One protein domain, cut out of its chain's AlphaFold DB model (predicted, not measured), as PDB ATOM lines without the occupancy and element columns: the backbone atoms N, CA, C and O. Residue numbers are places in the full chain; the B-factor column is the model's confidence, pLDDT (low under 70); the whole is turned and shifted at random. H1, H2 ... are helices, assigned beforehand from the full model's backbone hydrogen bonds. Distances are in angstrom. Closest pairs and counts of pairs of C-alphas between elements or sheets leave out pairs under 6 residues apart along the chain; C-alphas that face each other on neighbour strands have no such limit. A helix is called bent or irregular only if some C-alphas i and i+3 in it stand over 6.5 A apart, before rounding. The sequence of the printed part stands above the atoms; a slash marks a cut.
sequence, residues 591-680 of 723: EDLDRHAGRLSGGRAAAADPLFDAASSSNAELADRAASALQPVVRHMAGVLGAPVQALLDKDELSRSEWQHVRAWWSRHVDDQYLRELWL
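This is residues 591 to 680 of the 723 residues of an uncharacterized protein of Planctomycetes bacterium (UniProt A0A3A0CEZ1). This is a compact cluster of helices with H2 in the middle: H1 and H3a pack on it in an up-and-down bundle of three, each running against the one before, and H5 packs on another side of H2. The long helix H3 bends, and its second arm H3b carries the chain away from the bundle, with H6 packed across H3b and the short H4 also packed on it. The printed part has 90 residues with six named helices, H1 to H6 in order, and no named strand; the class is all helix. It is compact, with a radius of gyration of the C-alphas of 11.8 A, and rounded, spanning 33 by 28 by 18 A.

Start at H1, residues 591 to 601, and go on to H2, residues 605 to 615: they touch as a helical hairpin, opposite ways at a steep tilt of 44 degrees, with Leu 600 and Ala 607 the closest C-alphas at 5.2 A. Next comes H3, residues 620 to 640, assigned as one helix by its hydrogen bonds but bent, with C-alphas 629 and 632 6.9 A apart; its arms H3a, residues 620 to 629, and H3b, residues 632 to 640, stand at a steep tilt of 46 degrees. H2 and H3a form a second helical hairpin at a shallow tilt of 28 degrees, with C-alphas 615 and 623 closest at 3.9 A. H1 touches H3a too, C-alphas 597 and 629 being closest at 5.7 A. H4, residues 646 to 649, touches H3b, with C-alphas 638 and 646 closest at 5.7 A. H5, residues 656 to 669, touches H2 at a shallow tilt of 5 degrees, opposite ways, with C-alphas 612 and 663 closest at 6.4 A. H6, residues 672 to 679, touches H3b about perpendicular at 84 degrees, C-alphas 637 and 679 being closest at 7.1 A. H6 and H2 only just touch, with 3 pairs of C-alphas within 8 A, the closest being 605 and 672 at 4.9 A. Every O i to N i+4 pair is within hydrogen-bond range in H1, H3a, H3b, H5 and H6, against 4 of 7 in H2; H4 is too short for one.

Find C-alpha 591 at (39.088, 0.345, -10.578), where H1 begins its 15.2 A. H2 covers 15.8 A, H3a 14.1 A and H3b 12.1 A. H5 covers 20.1 A from C-alpha 656 at (30.408, 11.756, -27.829). H6 ends at C-alpha 679, at (16.937, -4.779, -14.829).

The C-alphas farthest apart, of Ser 618 and Glu 677, are 34.1 A apart. The printed part has no cut and no long link. The mean pLDDT of the printed part is 96.6, and no printed residue is under 70.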
ATOM      1  N   GLU A 591      39.705   0.874 -11.799       95.75
ATOM      2  CA  GLU A 591      39.088   0.345 -10.578       95.75
ATOM      3  C   GLU A 591      37.827   1.136 -10.198       95.75
ATOM      4  O   GLU A 591      36.794   0.551  -9.862       95.75
ATOM      5  N   ASP A 592      37.877   2.468 -10.297       95.88
ATOM      6  CA  ASP A 592      36.703   3.312 -10.061       95.88
ATOM      7  C   ASP A 592      35.610   3.039 -11.101       95.88
ATOM      8  O   ASP A 592      34.431   2.948 -10.746       95.88
ATOM      9  N   LEU A 593      35.991   2.831 -12.368       97.12
ATOM     10  CA  LEU A 593      35.072   2.433 -13.436       97.12
ATOM     11  C   LEU A 593      34.367   1.119 -13.097       97.12
ATOM     12  O   LEU A 593      33.135   1.079 -13.088       97.12
ATOM     13  N   ASP A 594      35.122   0.070 -12.767       96.81
ATOM     14  CA  ASP A 594      34.567  -1.240 -12.416       96.81
ATOM     15  C   ASP A 594      33.664  -1.144 -11.167       96.81
ATOM     16  O   ASP A 594      32.597  -1.767 -11.111       96.81
ATOM     17  N   ARG A 595      34.007  -0.290 -10.190       96.81
ATOM     18  CA  ARG A 595      33.161  -0.007  -9.017       96.81
ATOM     19  C   ARG A 595      31.831   0.639  -9.414       96.81
ATOM     20  O   ARG A 595      30.776   0.238  -8.910       96.81
ATOM     21  N   HIS A 596      31.848   1.625 -10.310       96.75
ATOM     22  CA  HIS A 596      30.632   2.255 -10.830       96.75
ATOM     23  C   HIS A 596      29.802   1.289 -11.687       96.75
ATOM     24  O   HIS A 596      28.584   1.219 -11.508       96.75
ATOM     25  N   ALA A 597      30.446   0.479 -12.530       97.44
ATOM     26  CA  ALA A 597      29.807  -0.564 -13.329       97.44
ATOM     27  C   ALA A 597      29.110  -1.618 -12.452       97.44
ATOM     28  O   ALA A 597      27.958  -1.987 -12.709       97.44
ATOM     29  N   GLY A 598      29.758  -2.046 -11.363       97.50
ATOM     30  CA  GLY A 598      29.178  -2.953 -10.374       97.50
ATOM     31  C   GLY A 598      27.959  -2.349  -9.671       97.50
ATOM     32  O   GLY A 598      26.929  -3.009  -9.535       97.50
ATOM     33  N   ARG A 599      28.020  -1.067  -9.285       97.19
ATOM     34  CA  ARG A 599      26.879  -0.356  -8.676       97.19
ATOM     35  C   ARG A 599      25.709  -0.196  -9.645       97.19
ATOM     36  O   ARG A 599      24.567  -0.396  -9.229       97.19
ATOM     37  N   LEU A 600      25.978   0.141 -10.906       97.44
ATOM     38  CA  LEU A 600      24.961   0.233 -11.953       97.44
ATOM     39  C   LEU A 600      24.269  -1.119 -12.152       97.44
ATOM     40  O   LEU A 600      23.045  -1.210 -12.061       97.44
ATOM     41  N   SER A 601      25.061  -2.179 -12.320       97.06
ATOM     42  CA  SER A 601      24.561  -3.552 -12.459       97.06
ATOM     43  C   SER A 601      23.786  -4.022 -11.225       97.06
ATOM     44  O   SER A 601      22.850  -4.806 -11.364       97.06
ATOM     45  N   GLY A 602      24.132  -3.505 -10.041       97.19
ATOM     46  CA  GLY A 602      23.431  -3.706  -8.769       97.19
ATOM     47  C   GLY A 602      22.206  -2.807  -8.547       97.19
ATOM     48  O   GLY A 602      21.680  -2.761  -7.436       97.19
ATOM     49  N   GLY A 603      21.748  -2.075  -9.567       96.56
ATOM     50  CA  GLY A 603      20.503  -1.305  -9.526       96.56
ATOM     51  C   GLY A 603      20.624   0.134  -9.013       96.56
ATOM     52  O   GLY A 603      19.630   0.703  -8.563       96.56
ATOM     53  N   ARG A 604      21.823   0.736  -9.052       97.25
ATOM     54  CA  ARG A 604      22.041   2.160  -8.733       97.25
ATOM     55  C   ARG A 604      22.118   2.991 -10.012       97.25
ATOM     56  O   ARG A 604      23.182   3.095 -10.614       97.25
ATOM     57  N   ALA A 605      21.018   3.630 -10.404       96.25
ATOM     58  CA  ALA A 605      20.918   4.345 -11.677       96.25
ATOM     59  C   ALA A 605      21.863   5.548 -11.757       96.25
ATOM     60  O   ALA A 605      22.446   5.810 -12.807       96.25
ATOM     61  N   ALA A 606      22.088   6.226 -10.628       94.00
ATOM     62  CA  ALA A 606      23.033   7.340 -10.536       94.00
ATOM     63  C   ALA A 606      24.499   6.924 -10.775       94.00
ATOM     64  O   ALA A 606      25.342   7.774 -11.040       94.00
ATOM     65  N   ALA A 607      24.831   5.627 -10.698       96.19
ATOM     66  CA  ALA A 607      26.177   5.153 -11.013       96.19
ATOM     67  C   ALA A 607      26.488   5.187 -12.521       96.19
ATOM     68  O   ALA A 607      27.657   5.087 -12.881       96.19
ATOM     69  N   ALA A 608      25.476   5.359 -13.382       97.00
ATOM     70  CA  ALA A 608      25.668   5.517 -14.821       97.00
ATOM     71  C   ALA A 608      26.275   6.876 -15.199       97.00
ATOM     72  O   ALA A 608      26.958   6.960 -16.212       97.00
ATOM     73  N   ASP A 609      26.061   7.931 -14.404       95.62
ATOM     74  CA  ASP A 609      26.497   9.288 -14.759       95.62
ATOM     75  C   ASP A 609      28.018   9.401 -14.969       95.62
ATOM     76  O   ASP A 609      28.421   9.821 -16.057       95.62
ATOM     77  N   PRO A 610      28.875   8.963 -14.022       96.12
ATOM     78  CA  PRO A 610      30.323   8.962 -14.238       96.12
ATOM     79  C   PRO A 610      30.756   8.051 -15.392       96.12
ATOM     80  O   PRO A 610      31.719   8.354 -16.093       96.12
ATOM     81  N   LEU A 611      30.030   6.950 -15.627       97.00
ATOM     82  CA  LEU A 611      30.311   6.050 -16.746       97.00
ATOM     83  C   LEU A 611      30.005   6.720 -18.091       97.00
ATOM     84  O   LEU A 611      30.761   6.527 -19.036       97.00
ATOM     85  N   PHE A 612      28.946   7.531 -18.196       97.38
ATOM     86  CA  PHE A 612      28.654   8.279 -19.423       97.38
ATOM     87  C   PHE A 612      29.734   9.325 -19.716       97.38
ATOM     88  O   PHE A 612      30.092   9.527 -20.878       97.38
ATOM     89  N   ASP A 613      30.272   9.965 -18.673       95.69
ATOM     90  CA  ASP A 613      31.409  10.881 -18.793       95.69
ATOM     91  C   ASP A 613      32.672  10.154 -19.281       95.69
ATOM     92  O   ASP A 613      33.340  10.636 -20.198       95.69
ATOM     93  N   ALA A 614      32.961   8.967 -18.736       96.56
ATOM     94  CA  ALA A 614      34.087   8.137 -19.168       96.56
ATOM     95  C   ALA A 614      33.924   7.607 -20.605       96.56
ATOM     96  O   ALA A 614      34.862   7.716 -21.396       96.56
ATOM     97  N   ALA A 615      32.729   7.134 -20.977       96.94
ATOM     98  CA  ALA A 615      32.386   6.697 -22.339       96.94
ATOM     99  C   ALA A 615      32.502   7.832 -23.374       96.94
ATOM    100  O   ALA A 615      32.703   7.595 -24.559       96.94
ATOM    101  N   SER A 616      32.399   9.081 -22.914       95.62
ATOM    102  CA  SER A 616      32.556  10.303 -23.707       95.62
ATOM    103  C   SER A 616      33.977  10.888 -23.665       95.62
ATOM    104  O   SER A 616      34.196  11.992 -24.182       95.62
ATOM    105  N   SER A 617      34.921  10.221 -22.993       95.50
ATOM    106  CA  SER A 617      36.276  10.730 -22.772       95.50
ATOM    107  C   SER A 617      37.174  10.550 -23.998       95.50
ATOM    108  O   SER A 617      36.897   9.760 -24.894       95.50
ATOM    109  N   SER A 618      38.281  11.293 -24.044       94.88
ATOM    110  CA  SER A 618      39.308  11.130 -25.082       94.88
ATOM    111  C   SER A 618      40.263   9.960 -24.819       94.88
ATOM    112  O   SER A 618      41.125   9.690 -25.650       94.88
ATOM    113  N   ASN A 619      40.170   9.305 -23.657       96.19
ATOM    114  CA  ASN A 619      40.961   8.120 -23.352       96.19
ATOM    115  C   ASN A 619      40.221   6.895 -23.904       96.19
ATOM    116  O   ASN A 619      39.202   6.500 -23.344       96.19
ATOM    117  N   ALA A 620      40.744   6.313 -24.985       95.38
ATOM    118  CA  ALA A 620      40.115   5.192 -25.683       95.38
ATOM    119  C   ALA A 620      39.854   3.989 -24.762       95.38
ATOM    120  O   ALA A 620      38.755   3.453 -24.760       95.38
ATOM    121  N   GLU A 621      40.810   3.624 -23.902       96.88
ATOM    122  CA  GLU A 621      40.663   2.475 -22.999       96.88
ATOM    123  C   GLU A 621      39.533   2.688 -21.980       96.88
ATOM    124  O   GLU A 621      38.693   1.808 -21.774       96.88
ATOM    125  N   LEU A 622      39.471   3.878 -21.369       95.75
ATOM    126  CA  LEU A 622      38.384   4.230 -20.451       95.75
ATOM    127  C   LEU A 622      37.038   4.317 -21.174       95.75
ATOM    128  O   LEU A 622      36.030   3.866 -20.627       95.75
ATOM    129  N   ALA A 623      37.018   4.886 -22.382       95.88
ATOM    130  CA  ALA A 623      35.806   5.036 -23.174       95.88
ATOM    131  C   ALA A 623      35.215   3.674 -23.557       95.88
ATOM    132  O   ALA A 623      34.045   3.417 -23.266       95.88
ATOM    133  N   ASP A 624      36.036   2.772 -24.096       96.50
ATOM    134  CA  ASP A 624      35.630   1.430 -24.518       96.50
ATOM    135  C   ASP A 624      35.150   0.588 -23.332       96.50
ATOM    136  O   ASP A 624      34.118  -0.094 -23.398       96.50
ATOM    137  N   ARG A 625      35.863   0.662 -22.200       97.25
ATOM    138  CA  ARG A 625      35.496  -0.068 -20.982       97.25
ATOM    139  C   ARG A 625      34.191   0.455 -20.379       97.25
ATOM    140  O   ARG A 625      33.347  -0.345 -19.972       97.25
ATOM    141  N   ALA A 626      33.998   1.773 -20.343       97.38
ATOM    142  CA  ALA A 626      32.775   2.384 -19.829       97.38
ATOM    143  C   ALA A 626      31.577   2.102 -20.745       97.38
ATOM    144  O   ALA A 626      30.504   1.754 -20.248       97.38
ATOM    145  N   ALA A 627      31.766   2.179 -22.065       97.06
ATOM    146  CA  ALA A 627      30.762   1.807 -23.055       97.06
ATOM    147  C   ALA A 627      30.335   0.343 -22.877       97.06
ATOM    148  O   ALA A 627      29.143   0.067 -22.748       97.06
ATOM    149  N   SER A 628      31.299  -0.575 -22.750       97.25
ATOM    150  CA  SER A 628      31.043  -2.006 -22.525       97.25
ATOM    151  C   SER A 628      30.243  -2.278 -21.245       97.25
ATOM    152  O   SER A 628      29.396  -3.171 -21.218       97.25
ATOM    153  N   ALA A 629      30.482  -1.503 -20.182       97.44
ATOM    154  CA  ALA A 629      29.742  -1.604 -18.924       97.44
ATOM    155  C   ALA A 629      28.325  -1.003 -19.005       97.44
ATOM    156  O   ALA A 629      27.383  -1.555 -18.434       97.44
ATOM    157  N   LEU A 630      28.160   0.124 -19.705       97.69
ATOM    158  CA  LEU A 630      26.880   0.823 -19.849       97.69
ATOM    159  C   LEU A 630      25.925   0.115 -20.805       97.69
ATOM    160  O   LEU A 630      24.741  -0.038 -20.498       97.69
ATOM    161  N   GLN A 631      26.422  -0.275 -21.977       97.00
ATOM    162  CA  GLN A 631      25.596  -0.624 -23.130       97.00
ATOM    163  C   GLN A 631      24.592  -1.751 -22.837       97.00
ATOM    164  O   GLN A 631      23.431  -1.569 -23.200       97.00
ATOM    165  N   PRO A 632      24.922  -2.851 -22.123       97.50
ATOM    166  CA  PRO A 632      23.940  -3.890 -21.805       97.50
ATOM    167  C   PRO A 632      22.767  -3.375 -20.960       97.50
ATOM    168  O   PRO A 632      21.609  -3.668 -21.266       97.50
ATOM    169  N   VAL A 633      23.055  -2.572 -19.928       98.12
ATOM    170  CA  VAL A 633      22.036  -2.025 -19.017       98.12
ATOM    171  C   VAL A 633      21.205  -0.968 -19.735       98.12
ATOM    172  O   VAL A 633      19.977  -1.021 -19.720       98.12
ATOM    173  N   VAL A 634      21.861  -0.025 -20.412       98.06
ATOM    174  CA  VAL A 634      21.203   1.093 -21.097       98.06
ATOM    175  C   VAL A 634      20.366   0.606 -22.280       98.06
ATOM    176  O   VAL A 634      19.221   1.029 -22.413       98.06
ATOM    177  N   ARG A 635      20.876  -0.331 -23.093       98.00
ATOM    178  CA  ARG A 635      20.129  -0.945 -24.206       98.00
ATOM    179  C   ARG A 635      18.914  -1.715 -23.702       98.00
ATOM    180  O   ARG A 635      17.838  -1.565 -24.275       98.00
ATOM    181  N   HIS A 636      19.056  -2.481 -22.617       97.94
ATOM    182  CA  HIS A 636      17.919  -3.163 -22.002       97.94
ATOM    183  C   HIS A 636      16.863  -2.157 -21.535       97.94
ATOM    184  O   HIS A 636      15.720  -2.240 -21.970       97.94
ATOM    185  N   MET A 637      17.238  -1.157 -20.733       98.38
ATOM    186  CA  MET A 637      16.287  -0.163 -20.222       98.38
ATOM    187  C   MET A 637      15.624   0.649 -21.339       98.38
ATOM    188  O   MET A 637      14.422   0.898 -21.280       98.38
ATOM    189  N   ALA A 638      16.374   1.021 -22.379       98.31
ATOM    190  CA  ALA A 638      15.827   1.697 -23.550       98.31
ATOM    191  C   ALA A 638      14.808   0.814 -24.284       98.31
ATOM    192  O   ALA A 638      13.747   1.301 -24.664       98.31
ATOM    193  N   GLY A 639      15.088  -0.483 -24.436       98.00
ATOM    194  CA  GLY A 639      14.161  -1.442 -25.040       98.00
ATOM    195  C   GLY A 639      12.920  -1.723 -24.191       98.00
ATOM    196  O   GLY A 639      11.823  -1.848 -24.727       98.00
ATOM    197  N   VAL A 640      13.059  -1.798 -22.865       97.94
ATOM    198  CA  VAL A 640      11.937  -2.019 -21.937       97.94
ATOM    199  C   VAL A 640      10.986  -0.820 -21.914       97.94
ATOM    200  O   VAL A 640       9.773  -0.998 -21.918       97.94
ATOM    201  N   LEU A 641      11.527   0.400 -21.922       98.06
ATOM    202  CA  LEU A 641      10.743   1.636 -21.847       98.06
ATOM    203  C   LEU A 641      10.305   2.169 -23.220       98.06
ATOM    204  O   LEU A 641       9.689   3.229 -23.288       98.06
ATOM    205  N   GLY A 642      10.637   1.469 -24.310       97.81
ATOM    206  CA  GLY A 642      10.341   1.918 -25.669       97.81
ATOM    207  C   GLY A 642      10.993   3.264 -26.001       97.81
ATOM    208  O   GLY A 642      10.372   4.129 -26.598       97.81
ATOM    209  N   ALA A 643      12.233   3.502 -25.583       97.81
ATOM    210  CA  ALA A 643      12.862   4.810 -25.712       97.81
ATOM    211  C   ALA A 643      13.226   5.174 -27.169       97.81
ATOM    212  O   ALA A 643      13.686   4.302 -27.911       97.81
ATOM    213  N   PRO A 644      13.163   6.459 -27.570       97.00
ATOM    214  CA  PRO A 644      13.646   6.905 -28.884       97.00
ATOM    215  C   PRO A 644      15.139   6.627 -29.124       97.00
ATOM    216  O   PRO A 644      15.565   6.404 -30.254       97.00
ATOM    217  N   VAL A 645      15.945   6.571 -28.055       97.81
ATOM    218  CA  VAL A 645      17.398   6.329 -28.142       97.81
ATOM    219  C   VAL A 645      17.776   4.889 -28.516       97.81
ATOM    220  O   VAL A 645      18.957   4.609 -28.709       97.81
ATOM    221  N   GLN A 646      16.806   3.974 -28.652       97.62
ATOM    222  CA  GLN A 646      17.049   2.589 -29.082       97.62
ATOM    223  C   GLN A 646      17.823   2.517 -30.405       97.62
ATOM    224  O   GLN A 646      18.790   1.770 -30.491       97.62
ATOM    225  N   ALA A 647      17.451   3.336 -31.396       96.38
ATOM    226  CA  ALA A 647      18.100   3.341 -32.708       96.38
ATOM    227  C   ALA A 647      19.573   3.787 -32.651       96.38
ATOM    228  O   ALA A 647      20.391   3.342 -33.450       96.38
ATOM    229  N   LEU A 648      19.934   4.650 -31.691       97.56
ATOM    230  CA  LEU A 648      21.338   4.995 -31.450       97.56
ATOM    231  C   LEU A 648      22.076   3.794 -30.856       97.56
ATOM    232  O   LEU A 648      23.155   3.442 -31.317       97.56
ATOM    233  N   LEU A 649      21.469   3.124 -29.876       97.06
ATOM    234  CA  LEU A 649      22.062   1.996 -29.153       97.06
ATOM    235  C   LEU A 649      22.210   0.716 -29.991       97.06
ATOM    236  O   LEU A 649      22.817  -0.239 -29.499       97.06
ATOM    237  N   ASP A 650      21.682   0.677 -31.215       95.81
ATOM    238  CA  ASP A 650      21.949  -0.385 -32.194       95.81
ATOM    239  C   ASP A 650      23.327  -0.265 -32.848       95.81
ATOM    240  O   ASP A 650      23.826  -1.248 -33.391       95.81
ATOM    241  N   LYS A 651      23.937   0.926 -32.819       96.06
ATOM    242  CA  LYS A 651      25.280   1.143 -33.357       96.06
ATOM    243  C   LYS A 651      26.312   0.440 -32.478       96.06
ATOM    244  O   LYS A 651      26.176   0.422 -31.250       96.06
ATOM    245  N   ASP A 652      27.350  -0.095 -33.113       94.56
ATOM    246  CA  ASP A 652      28.483  -0.707 -32.411       94.56
ATOM    247  C   ASP A 652      29.240   0.343 -31.587       94.56
ATOM    248  O   ASP A 652      29.525   0.127 -30.411       94.56
ATOM    249  N   GLU A 653      29.460   1.521 -32.177       95.81
ATOM    250  CA  GLU A 653      30.132   2.657 -31.549       95.81
ATOM    251  C   GLU A 653      29.232   3.897 -31.552       95.81
ATOM    252  O   GLU A 653      28.561   4.212 -32.540       95.81
ATOM    253  N   LEU A 654      29.234   4.618 -30.429       97.38
ATOM    254  CA  LEU A 654      28.518   5.877 -30.258       97.38
ATOM    255  C   LEU A 654      29.501   7.038 -30.168       97.38
ATOM    256  O   LEU A 654      30.462   7.012 -29.401       97.38
ATOM    257  N   SER A 655      29.213   8.102 -30.910       96.81
ATOM    258  CA  SER A 655      29.927   9.366 -30.788       96.81
ATOM    259  C   SER A 655      29.665  10.032 -29.435       96.81
ATOM    260  O   SER A 655      28.663   9.787 -28.754       96.81
ATOM    261  N   ARG A 656      30.538  10.973 -29.066       95.50
ATOM    262  CA  ARG A 656      30.408  11.756 -27.829       95.50
ATOM    263  C   ARG A 656      29.048  12.451 -27.693       95.50
ATOM    264  O   ARG A 656      28.463  12.451 -26.613       95.50
ATOM    265  N   SER A 657      28.534  13.041 -28.772       96.31
ATOM    266  CA  SER A 657      27.223  13.705 -28.762       96.31
ATOM    267  C   SER A 657      26.068  12.716 -28.596       96.31
ATOM    268  O   SER A 657      25.068  13.040 -27.959       96.31
ATOM    269  N   GLU A 658      26.201  11.498 -29.123       97.31
ATOM    270  CA  GLU A 658      25.187  10.454 -28.953       97.31
ATOM    271  C   GLU A 658      25.173   9.920 -27.520       97.31
ATOM    272  O   GLU A 658      24.095   9.785 -26.944       97.31
ATOM    273  N   TRP A 659      26.337   9.720 -26.891       97.31
ATOM    274  CA  TRP A 659      26.400   9.375 -25.466       97.31
ATOM    275  C   TRP A 659      25.769  10.446 -24.576       97.31
ATOM    276  O   TRP A 659      25.041  10.115 -23.640       97.31
ATOM    277  N   GLN A 660      25.980  11.725 -24.886       96.12
ATOM    278  CA  GLN A 660      25.315  12.825 -24.181       96.12
ATOM    279  C   GLN A 660      23.792  12.777 -24.350       96.12
ATOM    280  O   GLN A 660      23.061  12.989 -23.381       96.12
ATOM    281  N   HIS A 661      23.304  12.450 -25.549       96.56
ATOM    282  CA  HIS A 661      21.876  12.291 -25.808       96.56
ATOM    283  C   HIS A 661      21.277  11.112 -25.019       96.56
ATOM    284  O   HIS A 661      20.250  11.259 -24.353       96.56
ATOM    285  N   VAL A 662      21.962   9.964 -25.010       97.44
ATOM    286  CA  VAL A 662      21.574   8.784 -24.224       97.44
ATOM    287  C   VAL A 662      21.589   9.087 -22.722       97.44
ATOM    288  O   VAL A 662      20.645   8.724 -22.020       97.44
ATOM    289  N   ARG A 663      22.602   9.805 -22.219       96.69
ATOM    290  CA  ARG A 663      22.678  10.241 -20.815       96.69
ATOM    291  C   ARG A 663      21.519  11.157 -20.434       96.69
ATOM    292  O   ARG A 663      20.950  11.001 -19.351       96.69
ATOM    293  N   ALA A 664      21.174  12.113 -21.297       94.62
ATOM    294  CA  ALA A 664      20.069  13.036 -21.057       94.62
ATOM    295  C   ALA A 664      18.735  12.283 -20.936       94.62
ATOM    296  O   ALA A 664      17.959  12.544 -20.015       94.62
ATOM    297  N   TRP A 665      18.507  11.300 -21.813       95.62
ATOM    298  CA  TRP A 665      17.370  10.390 -21.701       95.62
ATOM    299  C   TRP A 665      17.419   9.577 -20.396       95.62
ATOM    300  O   TRP A 665      16.457   9.592 -19.626       95.62
ATOM    301  N   TRP A 666      18.547   8.925 -20.100       96.44
ATOM    302  CA  TRP A 666      18.716   8.091 -18.906       96.44
ATOM    303  C   TRP A 666      18.384   8.853 -17.621       96.44
ATOM    304  O   TRP A 666      17.562   8.411 -16.825       96.44
ATOM    305  N   SER A 667      18.956  10.046 -17.460       93.69
ATOM    306  CA  SER A 667      18.787  10.887 -16.268       93.69
ATOM    307  C   SER A 667      17.338  11.338 -16.041       93.69
ATOM    308  O   SER A 667      16.945  11.662 -14.914       93.69
ATOM    309  N   ARG A 668      16.544  11.391 -17.117       91.81
ATOM    310  CA  ARG A 668      15.130  11.772 -17.083       91.81
ATOM    311  C   ARG A 668      14.218  10.583 -16.788       91.81
ATOM    312  O   ARG A 668      13.236  10.762 -16.074       91.81
ATOM    313  N   HIS A 669      14.530   9.405 -17.325       94.25
ATOM    314  CA  HIS A 669      13.586   8.286 -17.374       94.25
ATOM    315  C   HIS A 669      13.967   7.080 -16.514       94.25
ATOM    316  O   HIS A 669      13.100   6.256 -16.239       94.25
ATOM    317  N   VAL A 670      15.222   6.958 -16.080       96.25
ATOM    318  CA  VAL A 670      15.706   5.787 -15.343       96.25
ATOM    319  C   VAL A 670      16.132   6.186 -13.935       96.25
ATOM    320  O   VAL A 670      16.979   7.053 -13.732       96.25
ATOM    321  N   ASP A 671      15.547   5.519 -12.941       95.56
ATOM    322  CA  ASP A 671      15.903   5.660 -11.532       95.56
ATOM    323  C   ASP A 671      16.247   4.306 -10.892       95.56
ATOM    324  O   ASP A 671      16.130   3.239 -11.502       95.56
ATOM    325  N   ASP A 672      16.708   4.351  -9.641       96.12
ATOM    326  CA  ASP A 672      17.060   3.164  -8.856       96.12
ATOM    327  C   ASP A 672      15.890   2.167  -8.749       96.12
ATOM    328  O   ASP A 672      16.107   0.960  -8.654       96.12
ATOM    329  N   GLN A 673      14.645   2.651  -8.729       95.50
ATOM    330  CA  GLN A 673      13.479   1.779  -8.635       95.50
ATOM    331  C   GLN A 673      13.244   1.050  -9.959       95.50
ATOM    332  O   GLN A 673      13.028  -0.157  -9.934       95.50
ATOM    333  N   TYR A 674      13.362   1.733 -11.098       95.50
ATOM    334  CA  TYR A 674      13.268   1.098 -12.410       95.50
ATOM    335  C   TYR A 674      14.334   0.033 -12.630       95.50
ATOM    336  O   TYR A 674      14.016  -1.043 -13.128       95.50
ATOM    337  N   LEU A 675      15.586   0.281 -12.233       97.12
ATOM    338  CA  LEU A 675      16.611  -0.757 -12.357       97.12
ATOM    339  C   LEU A 675      16.334  -1.962 -11.459       97.12
ATOM    340  O   LEU A 675      16.580  -3.094 -11.870       97.12
ATOM    341  N   ARG A 676      15.799  -1.756 -10.253       96.00
ATOM    342  CA  ARG A 676      15.401  -2.880  -9.399       96.00
ATOM    343  C   ARG A 676      14.233  -3.668  -9.984       96.00
ATOM    344  O   ARG A 676      14.285  -4.889  -9.974       96.00
ATOM    345  N   GLU A 677      13.209  -2.979 -10.481       95.00
ATOM    346  CA  GLU A 677      11.993  -3.612 -11.001       95.00
ATOM    347  C   GLU A 677      12.223  -4.285 -12.360       95.00
ATOM    348  O   GLU A 677      11.668  -5.347 -12.594       95.00
ATOM    349  N   LEU A 678      13.035  -3.702 -13.244       96.75
ATOM    350  CA  LEU A 678      13.158  -4.146 -14.637       96.75
ATOM    351  C   LEU A 678      14.492  -4.843 -14.908       96.75
ATOM    352  O   LEU A 678      14.512  -5.970 -15.393       96.75
ATOM    353  N   TRP A 679      15.615  -4.215 -14.547       96.75
ATOM    354  CA  TRP A 679      16.937  -4.779 -14.829       96.75
ATOM    355  C   TRP A 679      17.258  -5.975 -13.930       96.75
ATOM    356  O   TRP A 679      17.646  -7.023 -14.438       96.75
ATOM    357  N   LEU A 680      17.098  -5.869 -12.608       97.06
ATOM    358  CA  LEU A 680      17.456  -6.973 -11.702       97.06
ATOM    359  C   LEU A 680      16.543  -8.199 -11.858       97.06
ATOM    360  O   LEU A 680      16.983  -9.309 -11.571       97.06
TER     361      LEU A 680